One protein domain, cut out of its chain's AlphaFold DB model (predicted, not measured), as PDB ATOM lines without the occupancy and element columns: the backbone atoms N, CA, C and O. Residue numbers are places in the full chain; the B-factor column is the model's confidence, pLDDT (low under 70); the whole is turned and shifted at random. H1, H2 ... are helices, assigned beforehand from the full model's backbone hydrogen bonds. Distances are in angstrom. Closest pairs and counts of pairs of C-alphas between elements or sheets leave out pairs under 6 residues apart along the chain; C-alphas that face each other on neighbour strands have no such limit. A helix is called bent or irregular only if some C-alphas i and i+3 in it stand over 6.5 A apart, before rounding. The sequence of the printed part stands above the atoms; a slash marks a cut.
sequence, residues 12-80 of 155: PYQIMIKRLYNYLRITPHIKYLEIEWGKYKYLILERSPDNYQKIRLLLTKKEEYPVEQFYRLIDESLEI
ATOM      1  N   PRO A  12     134.722 140.450  72.882       79.06
ATOM      2  CA  PRO A  12     134.961 139.008  72.842       79.06
ATOM      3  C   PRO A  12     135.263 138.474  74.239       79.06
ATOM      4  O   PRO A  12     134.845 137.373  74.594       79.06
ATOM      5  N   TYR A  13     135.955 139.272  75.054       81.88
ATOM      6  CA  TYR A  13     136.278 138.906  76.421       81.88
ATOM      7  C   TYR A  13     135.025 138.890  77.298       81.88
ATOM      8  O   TYR A  13     134.799 137.928  78.033       81.88
ATOM      9  N   GLN A  14     134.148 139.891  77.157       84.06
ATOM     10  CA  GLN A  14     132.847 139.904  77.834       84.06
ATOM     11  C   GLN A  14     131.996 138.682  77.457       84.06
ATOM     12  O   GLN A  14     131.393 138.054  78.333       84.06
ATOM     13  N   ILE A  15     131.987 138.305  76.173       86.94
ATOM     14  CA  ILE A  15     131.335 137.084  75.691       86.94
ATOM     15  C   ILE A  15     131.943 135.854  76.368       86.94
ATOM     16  O   ILE A  15     131.209 135.066  76.962       86.94
ATOM     17  N   MET A  16     133.267 135.700  76.346       89.31
ATOM     18  CA  MET A  16     133.954 134.558  76.955       89.31
ATOM     19  C   MET A  16     133.640 134.422  78.453       89.31
ATOM     20  O   MET A  16     133.279 133.333  78.905       89.31
ATOM     21  N   ILE A  17     133.701 135.522  79.216       90.31
ATOM     22  CA  ILE A  17     133.316 135.533  80.636       90.31
ATOM     23  C   ILE A  17     131.873 135.062  80.798       90.31
ATOM     24  O   ILE A  17     131.572 134.261  81.685       90.31
ATOM     25  N   LYS A  18     130.961 135.545  79.949       92.44
ATOM     26  CA  LYS A  18     129.548 135.192  80.047       92.44
ATOM     27  C   LYS A  18     129.304 133.706  79.792       92.44
ATOM     28  O   LYS A  18     128.504 133.103  80.513       92.44
ATOM     29  N   ARG A  19     130.028 133.113  78.835       94.56
ATOM     30  CA  ARG A  19     130.026 131.661  78.596       94.56
ATOM     31  C   ARG A  19     130.473 130.918  79.847       94.56
ATOM     32  O   ARG A  19     129.722 130.085  80.350       94.56
ATOM     33  N   LEU A  20     131.633 131.278  80.400       94.75
ATOM     34  CA  LEU A  20     132.181 130.650  81.605       94.75
ATOM     35  C   LEU A  20     131.212 130.741  82.791       94.75
ATOM     36  O   LEU A  20     130.977 129.750  83.479       94.75
ATOM     37  N   TYR A  21     130.591 131.905  82.991       95.25
ATOM     38  CA  TYR A  21     129.607 132.109  84.052       95.25
ATOM     39  C   TYR A  21     128.378 131.205  83.907       95.25
ATOM     40  O   TYR A  21     127.817 130.758  84.904       95.25
ATOM     41  N   ASN A  22     127.941 130.930  82.678       96.25
ATOM     42  CA  ASN A  22     126.851 129.988  82.441       96.25
ATOM     43  C   ASN A  22     127.287 128.535  82.667       96.25
ATOM     44  O   ASN A  22     126.528 127.787  83.273       96.25
ATOM     45  N   TYR A  23     128.502 128.149  82.266       95.62
ATOM     46  CA  TYR A  23     129.033 126.805  82.534       95.62
ATOM     47  C   TYR A  23     129.181 126.508  84.029       95.62
ATOM     48  O   TYR A  23     128.824 125.424  84.477       95.62
ATOM     49  N   LEU A  24     129.684 127.469  84.806       96.00
ATOM     50  CA  LEU A  24     129.989 127.295  86.232       96.00
ATOM     51  C   LEU A  24     128.835 127.704  87.161       96.00
ATOM     52  O   LEU A  24     129.030 127.915  88.359       96.00
ATOM     53  N   ARG A  25     127.627 127.882  86.623       94.38
ATOM     54  CA  ARG A  25     126.506 128.428  87.386       94.38
ATOM     55  C   ARG A  25     126.040 127.457  88.476       94.38
ATOM     56  O   ARG A  25     125.625 126.345  88.180       94.38
ATOM     57  N   ILE A  26     125.988 127.940  89.720       93.25
ATOM     58  CA  ILE A  26     125.535 127.172  90.899       93.25
ATOM     59  C   ILE A  26     124.038 126.822  90.819       93.25
ATOM     60  O   ILE A  26     123.628 125.736  91.210       93.25
ATOM     61  N   THR A  27     123.215 127.738  90.301       94.56
ATOM     62  CA  THR A  27     121.764 127.559  90.120       94.56
ATOM     63  C   THR A  27     121.398 127.584  88.629       94.56
ATOM     64  O   THR A  27     120.978 128.624  88.101       94.56
ATOM     65  N   PRO A  28     121.624 126.477  87.897       94.25
ATOM     66  CA  PRO A  28     121.333 126.404  86.471       94.25
ATOM     67  C   PRO A  28     119.834 126.569  86.204       94.25
ATOM     68  O   PRO A  28     118.993 126.023  86.910       94.25
ATOM     69  N   HIS A  29     119.495 127.356  85.182       95.56
ATOM     70  CA  HIS A  29     118.113 127.564  84.754       95.56
ATOM     71  C   HIS A  29     118.084 127.970  83.281       95.56
ATOM     72  O   HIS A  29     118.814 128.882  82.873       95.56
ATOM     73  N   ILE A  30     117.203 127.350  82.493       96.50
ATOM     74  CA  ILE A  30     117.138 127.513  81.031       96.50
ATOM     75  C   ILE A  30     117.069 128.980  80.579       96.50
ATOM     76  O   ILE A  30     117.774 129.365  79.650       96.50
ATOM     77  N   LYS A  31     116.334 129.829  81.317       96.06
ATOM     78  CA  LYS A  31     116.254 131.292  81.123       96.06
ATOM     79  C   LYS A  31     117.589 131.983  80.851       96.06
ATOM     80  O   LYS A  31     117.639 132.951  80.104       96.06
ATOM     81  N   TYR A  32     118.683 131.512  81.450       96.69
ATOM     82  CA  TYR A  32     119.994 132.117  81.228       96.69
ATOM     83  C   TYR A  32     120.544 131.808  79.833       96.69
ATOM     84  O   TYR A  32     121.158 132.685  79.234       96.69
ATOM     85  N   LEU A  33     120.283 130.612  79.298       97.75
ATOM     86  CA  LEU A  33     120.604 130.280  77.909       97.75
ATOM     87  C   LEU A  33     119.633 130.957  76.940       97.75
ATOM     88  O   LEU A  33     120.051 131.353  75.865       97.75
ATOM     89  N   GLU A  34     118.369 131.166  77.317       97.38
ATOM     90  CA  GLU A  34     117.405 131.906  76.488       97.38
ATOM     91  C   GLU A  34     117.784 133.385  76.321       97.38
ATOM     92  O   GLU A  34     117.678 133.932  75.223       97.38
ATOM     93  N   ILE A  35     118.268 134.025  77.392       96.12
ATOM     94  CA  ILE A  35     118.790 135.398  77.341       96.12
ATOM     95  C   ILE A  35     119.994 135.473  76.399       96.12
ATOM     96  O   ILE A  35     120.050 136.354  75.543       96.12
ATOM     97  N   GLU A  36     120.945 134.546  76.531       97.19
ATOM     98  CA  GLU A  36     122.116 134.509  75.651       97.19
ATOM     99  C   GLU A  36     121.729 134.191  74.211       97.19
ATOM    100  O   GLU A  36     122.171 134.872  73.286       97.19
ATOM    101  N   TRP A  37     120.830 133.230  74.007       97.94
ATOM    102  CA  TRP A  37     120.294 132.906  72.694       97.94
ATOM    103  C   TRP A  37     119.730 134.136  72.003       97.94
ATOM    104  O   TRP A  37     119.968 134.332  70.814       97.94
ATOM    105  N   GLY A  38     119.054 135.010  72.749       96.81
ATOM    106  CA  GLY A  38     118.526 136.236  72.184       96.81
ATOM    107  C   GLY A  38     119.584 137.119  71.516       96.81
ATOM    108  O   GLY A  38     119.324 137.681  70.453       96.81
ATOM    109  N   LYS A  39     120.796 137.163  72.072       96.50
ATOM    110  CA  LYS A  39     121.917 137.920  71.503       96.50
ATOM    111  C   LYS A  39     122.520 137.224  70.287       96.50
ATOM    112  O   LYS A  39     122.854 137.895  69.311       96.50
ATOM    113  N   TYR A  40     122.634 135.897  70.332       97.50
ATOM    114  CA  TYR A  40     123.275 135.083  69.295       97.50
ATOM    115  C   TYR A  40     122.399 134.800  68.078       97.50
ATOM    116  O   TYR A  40     122.929 134.589  66.993       97.50
ATOM    117  N   LYS A  41     121.074 134.763  68.222       97.56
ATOM    118  CA  LYS A  41     120.204 134.109  67.238       97.56
ATOM    119  C   LYS A  41     120.388 134.603  65.797       97.56
ATOM    120  O   LYS A  41     120.382 133.784  64.892       97.56
ATOM    121  N   TYR A  42     120.608 135.898  65.560       98.25
ATOM    122  CA  TYR A  42     120.820 136.410  64.199       98.25
ATOM    123  C   TYR A  42     122.247 136.210  63.690       98.25
ATOM    124  O   TYR A  42     122.423 135.962  62.503       98.25
ATOM    125  N   LEU A  43     123.243 136.205  64.582       96.88
ATOM    126  CA  LEU A  43     124.613 135.805  64.249       96.88
ATOM    127  C   LEU A  43     124.666 134.341  63.786       96.88
ATOM    128  O   LEU A  43     125.342 134.011  62.816       96.88
ATOM    129  N   ILE A  44     123.915 133.475  64.472       98.19
ATOM    130  CA  ILE A  44     123.808 132.058  64.126       98.19
ATOM    131  C   ILE A  44     122.956 131.865  62.876       98.19
ATOM    132  O   ILE A  44     123.349 131.099  62.008       98.19
ATOM    133  N   LEU A  45     121.837 132.580  62.729       98.44
ATOM    134  CA  LEU A  45     120.995 132.491  61.532       98.44
ATOM    135  C   LEU A  45     121.748 132.887  60.252       98.44
ATOM    136  O   LEU A  45     121.538 132.275  59.209       98.44
ATOM    137  N   GLU A  46     122.629 133.882  60.349       97.00
ATOM    138  CA  GLU A  46     123.486 134.349  59.253       97.00
ATOM    139  C   GLU A  46     124.522 133.303  58.811       97.00
ATOM    140  O   GLU A  46     124.959 133.317  57.663       97.00
ATOM    141  N   ARG A  47     124.915 132.381  59.694       96.75
ATOM    142  CA  ARG A  47     125.936 131.365  59.393       96.75
ATOM    143  C   ARG A  47     125.330 129.989  59.139       96.75
ATOM    144  O   ARG A  47     125.630 129.360  58.130       96.75
ATOM    145  N   SER A  48     124.426 129.545  60.009       98.25
ATOM    146  CA  SER A  48     123.786 128.230  59.965       98.25
ATOM    147  C   SER A  48     122.315 128.285  60.408       98.25
ATOM    148  O   SER A  48     122.005 128.181  61.602       98.25
ATOM    149  N   PRO A  49     121.372 128.385  59.450       98.12
ATOM    150  CA  PRO A  49     119.944 128.216  59.721       98.12
ATOM    151  C   PRO A  49     119.605 126.868  60.375       98.12
ATOM    152  O   PRO A  49     118.699 126.798  61.207       98.12
ATOM    153  N   ASP A  50     120.358 125.812  60.065       98.38
ATOM    154  CA  ASP A  50     120.160 124.486  60.655       98.38
ATOM    155  C   ASP A  50     120.483 124.486  62.149       98.38
ATOM    156  O   ASP A  50     119.656 124.078  62.971       98.38
ATOM    157  N   ASN A  51     121.657 124.995  62.536       98.62
ATOM    158  CA  ASN A  51     122.024 125.095  63.948       98.62
ATOM    159  C   ASN A  51     121.139 126.101  64.689       98.62
ATOM    160  O   ASN A  51     120.798 125.863  65.847       98.62
ATOM    161  N   TYR A  52     120.668 127.157  64.019       98.69
ATOM    162  CA  TYR A  52     119.639 128.040  64.566       98.69
ATOM    163  C   TYR A  52     118.380 127.259  64.975       98.69
ATOM    164  O   TYR A  52     117.879 127.440  66.088       98.69
ATOM    165  N   GLN A  53     117.881 126.352  64.126       98.56
ATOM    166  CA  GLN A  53     116.730 125.518  64.486       98.56
ATOM    167  C   GLN A  53     117.065 124.500  65.577       98.56
ATOM    168  O   GLN A  53     116.268 124.332  66.501       98.56
ATOM    169  N   LYS A  54     118.248 123.870  65.537       98.62
ATOM    170  CA  LYS A  54     118.689 122.948  66.600       98.62
ATOM    171  C   LYS A  54     118.723 123.639  67.963       98.62
ATOM    172  O   LYS A  54     118.210 123.078  68.924       98.62
ATOM    173  N   ILE A  55     119.253 124.862  68.049       98.50
ATOM    174  CA  ILE A  55     119.274 125.636  69.298       98.50
ATOM    175  C   ILE A  55     117.852 125.999  69.735       98.50
ATOM    176  O   ILE A  55     117.514 125.843  70.906       98.50
ATOM    177  N   ARG A  56     116.976 126.429  68.813       98.00
ATOM    178  CA  ARG A  56     115.569 126.703  69.155       98.00
ATOM    179  C   ARG A  56     114.877 125.489  69.762       98.00
ATOM    180  O   ARG A  56     114.171 125.653  70.751       98.00
ATOM    181  N   LEU A  57     115.085 124.304  69.190       97.94
ATOM    182  CA  LEU A  57     114.547 123.049  69.713       97.94
ATOM    183  C   LEU A  57     115.191 122.667  71.048       97.94
ATOM    184  O   LEU A  57     114.482 122.258  71.960       97.94
ATOM    185  N   LEU A  58     116.503 122.853  71.195       97.56
ATOM    186  CA  LEU A  58     117.231 122.582  72.434       97.56
ATOM    187  C   LEU A  58     116.653 123.369  73.620       97.56
ATOM    188  O   LEU A  58     116.499 122.827  74.710       97.56
ATOM    189  N   LEU A  59     116.287 124.634  73.396       97.31
ATOM    190  CA  LEU A  59     115.778 125.533  74.435       97.31
ATOM    191  C   LEU A  59     114.295 125.324  74.788       97.31
ATOM    192  O   LEU A  59     113.791 125.985  75.699       97.31
ATOM    193  N   THR A  60     113.555 124.444  74.101       94.75
ATOM    194  CA  THR A  60     112.157 124.146  74.477       94.75
ATOM    195  C   THR A  60     112.065 123.261  75.717       94.75
ATOM    196  O   THR A  60     111.068 123.323  76.433       94.75
ATOM    197  N   LYS A  61     113.116 122.493  76.011       91.44
ATOM    198  CA  LYS A  61     113.207 121.601  77.167       91.44
ATOM    199  C   LYS A  61     113.491 122.384  78.452       91.44
ATOM    200  O   LYS A  61     114.641 122.580  78.832       91.44
ATOM    201  N   LYS A  62     112.436 122.870  79.111       90.19
ATOM    202  CA  LYS A  62     112.564 123.841  80.215       90.19
ATOM    203  C   LYS A  62     113.194 123.291  81.496       90.19
ATOM    204  O   LYS A  62     113.775 124.072  82.243       90.19
ATOM    205  N   GLU A  63     113.126 121.978  81.695       90.81
ATOM    206  CA  GLU A  63     113.676 121.289  82.871       90.81
ATOM    207  C   GLU A  63     115.169 120.944  82.736       90.81
ATOM    208  O   GLU A  63     115.804 120.527  83.701       90.81
ATOM    209  N   GLU A  64     115.756 121.111  81.547       93.88
ATOM    210  CA  GLU A  64     117.172 120.834  81.291       93.88
ATOM    211  C   GLU A  64     118.002 122.134  81.287       93.88
ATOM    212  O   GLU A  64     117.503 123.234  81.031       93.88
ATOM    213  N   TYR A  65     119.314 122.015  81.516       96.94
ATOM    214  CA  TYR A  65     120.274 123.109  81.320       96.94
ATOM    215  C   TYR A  65     121.411 122.678  80.377       96.94
ATOM    216  O   TYR A  65     122.523 122.396  80.828       96.94
ATOM    217  N   PRO A  66     121.154 122.600  79.056       97.25
ATOM    218  CA  PRO A  66     122.078 122.014  78.084       97.25
ATOM    219  C   PRO A  66     123.185 122.995  77.659       97.25
ATOM    220  O   PRO A  66     123.376 123.264  76.474       97.25
ATOM    221  N   VAL A  67     123.911 123.559  78.627       97.75
ATOM    222  CA  VAL A  67     124.908 124.621  78.399       97.75
ATOM    223  C   VAL A  67     126.028 124.193  77.451       97.75
ATOM    224  O   VAL A  67     126.410 124.965  76.575       97.75
ATOM    225  N   GLU A  68     126.502 122.950  77.561       97.12
ATOM    226  CA  GLU A  68     127.565 122.436  76.696       97.12
ATOM    227  C   GLU A  68     127.105 122.305  75.243       97.12
ATOM    228  O   GLU A  68     127.744 122.832  74.335       97.12
ATOM    229  N   GLN A  69     125.961 121.653  75.017       97.88
ATOM    230  CA  GLN A  69     125.406 121.487  73.675       97.88
ATOM    231  C   GLN A  69     125.027 122.836  73.050       97.88
ATOM    232  O   GLN A  69     125.228 123.028  71.852       97.88
ATOM    233  N   PHE A  70     124.509 123.771  73.849       98.50
ATOM    234  CA  PHE A  70     124.169 125.121  73.407       98.50
ATOM    235  C   PHE A  70     125.390 125.855  72.843       98.50
ATOM    236  O   PHE A  70     125.352 126.345  71.715       98.50
ATOM    237  N   TYR A  71     126.484 125.893  73.603       98.19
ATOM    238  CA  TYR A  71     127.697 126.596  73.195       98.19
ATOM    239  C   TYR A  71     128.483 125.866  72.106       98.19
ATOM    240  O   TYR A  71     129.029 126.527  71.226       98.19
ATOM    241  N   ARG A  72     128.441 124.528  72.075       98.00
ATOM    242  CA  ARG A  72     128.990 123.743  70.962       98.00
ATOM    243  C   ARG A  72     128.309 124.080  69.631       98.00
ATOM    244  O   ARG A  72     128.998 124.343  68.656       98.00
ATOM    245  N   LEU A  73     126.972 124.150  69.595       98.56
ATOM    246  CA  LEU A  73     126.229 124.539  68.385       98.56
ATOM    247  C   LEU A  73     126.533 125.979  67.949       98.56
ATOM    248  O   LEU A  73     126.526 126.272  66.752       98.56
ATOM    249  N   ILE A  74     126.786 126.884  68.902       97.62
ATOM    250  CA  ILE A  74     127.249 128.244  68.600       97.62
ATOM    251  C   ILE A  74     128.619 128.195  67.926       97.62
ATOM    252  O   ILE A  74     128.760 128.762  66.848       97.62
ATOM    253  N   ASP A  75     129.588 127.495  68.514       96.75
ATOM    254  CA  ASP A  75     130.956 127.429  67.984       96.75
ATOM    255  C   ASP A  75     130.990 126.781  66.598       96.75
ATOM    256  O   ASP A  75     131.516 127.375  65.663       96.75
ATOM    257  N   GLU A  76     130.311 125.645  66.423       97.88
ATOM    258  CA  GLU A  76     130.151 124.992  65.116       97.88
ATOM    259  C   GLU A  76     129.571 125.937  64.057       97.88
ATOM    260  O   GLU A  76     129.923 125.855  62.886       97.88
ATOM    261  N   SER A  77     128.668 126.840  64.452       97.56
ATOM    262  CA  SER A  77     128.092 127.810  63.524       97.56
ATOM    263  C   SER A  77     129.069 128.923  63.167       97.56
ATOM    264  O   SER A  77     129.019 129.402  62.043       97.56
ATOM    265  N   LEU A  78     129.926 129.355  64.097       94.31
ATOM    266  CA  LEU A  78     130.891 130.437  63.871       94.31
ATOM    267  C   LEU A  78     131.994 130.054  62.876       94.31
ATOM    268  O   LEU A  78     132.489 130.937  62.182       94.31
ATOM    269  N   GLU A  79     132.293 128.760  62.750       95.38
ATOM    270  CA  GLU A  79     133.230 128.211  61.758       95.38
ATOM    271  C   GLU A  79     132.650 128.144  60.333       95.38
ATOM    272  O   GLU A  79     133.383 127.923  59.369       95.38
ATOM    273  N   ILE A  80     131.333 128.323  60.164       94.81
ATOM    274  CA  ILE A  80     130.678 128.252  58.853       94.81
ATOM    275  C   ILE A  80     130.746 129.626  58.164       94.81
ATOM    276  O   ILE A  80     130.224 130.608  58.709       94.81
TER     277      ILE A  80
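What this domain is: This is residues 12 to 80 of the 155 residues of the protein "DUF1722 domain-containing protein" of Tenericutes bacterium HGW-Tenericutes-1 (UniProt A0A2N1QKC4). Three helices, H2, H3 and H4, stand side by side in a small up-and-down bundle, their centres making a triangle, and H1 joins it by its last residues at the beginning of H4, its first residues slanting away from the bundle. H2, the longest, has a kink of 59 degrees near residue 40. The printed part has 69 residues with four named helices, in the order H1, H2, H3, H4, and no named strand; its class is all helix. It is compact, with a radius of gyration of the C-alphas of 11.4 A, and the C-alphas span 32 by 29 by 16 A.

Where its parts are: Find C-alpha 12 at (134.961, 139.008, 72.842); from there H1, residues 12 to 23, runs 16.7 A to Tyr 23. After residues 24 to 29, look for C-alpha 30 at (117.138, 127.513, 81.031), where H2, residues 30 to 47, begins its 23.7 A. Look within it at C-alphas 39 and 42: they are 7.5 A apart, where a regular helix has about 5 A, and H2 is irregular there. Past Ser 48 comes H3, residues 49 to 58, 14.2 A long. H4, residues 67 to 78, runs 16.8 A and ends with C-alpha 78 at (130.891, 130.437, 63.871).

How they stand to each other: Begin with H4, the hub, which touches the three other helices. H3 and H4 form a helical hairpin at a shallow tilt of 6 degrees, opposite ways; their closest C-alphas, of Asn 51 and Leu 73, are 6.1 A apart. H2 touches H4 at a shallow tilt of 14 degrees, the same way, closest at the C-alphas of Arg 47 and Ser 77, 5.9 A. H2 and H3 are also a helical hairpin, at a shallow tilt of 11 degrees, opposite ways; H2 touches H3 with residues 41 to 45 alone, and the closest C-alphas, of Leu 45 and Tyr 52, are 5.6 A apart. H1 touches H4 with residues 19 to 23 alone, meeting residues 67 to 71 of H4, at a shallow tilt of 29 degrees, opposite ways; the closest C-alphas are those of Tyr 23 and Val 67, 6.2 A. H1 and H2 are close but not clearly touching, with the C-alphas of Asn 22 and Tyr 32 closest at 7.3 A. H1 and H3 are apart. In H1, H3 and H4 every O i to N i+4 pair is within hydrogen-bond range; in H2, 10 of 14 are.

The domain as a whole: The two C-alphas farthest apart are those of Thr 27 and Ile 80, at 32.5 A. The printed part has no cut. The link from H2 to H3 is tight, and those from H1 to H2 and from H3 to H4 are short. The mean pLDDT of the printed part is 95.5, and no printed residue is under 70.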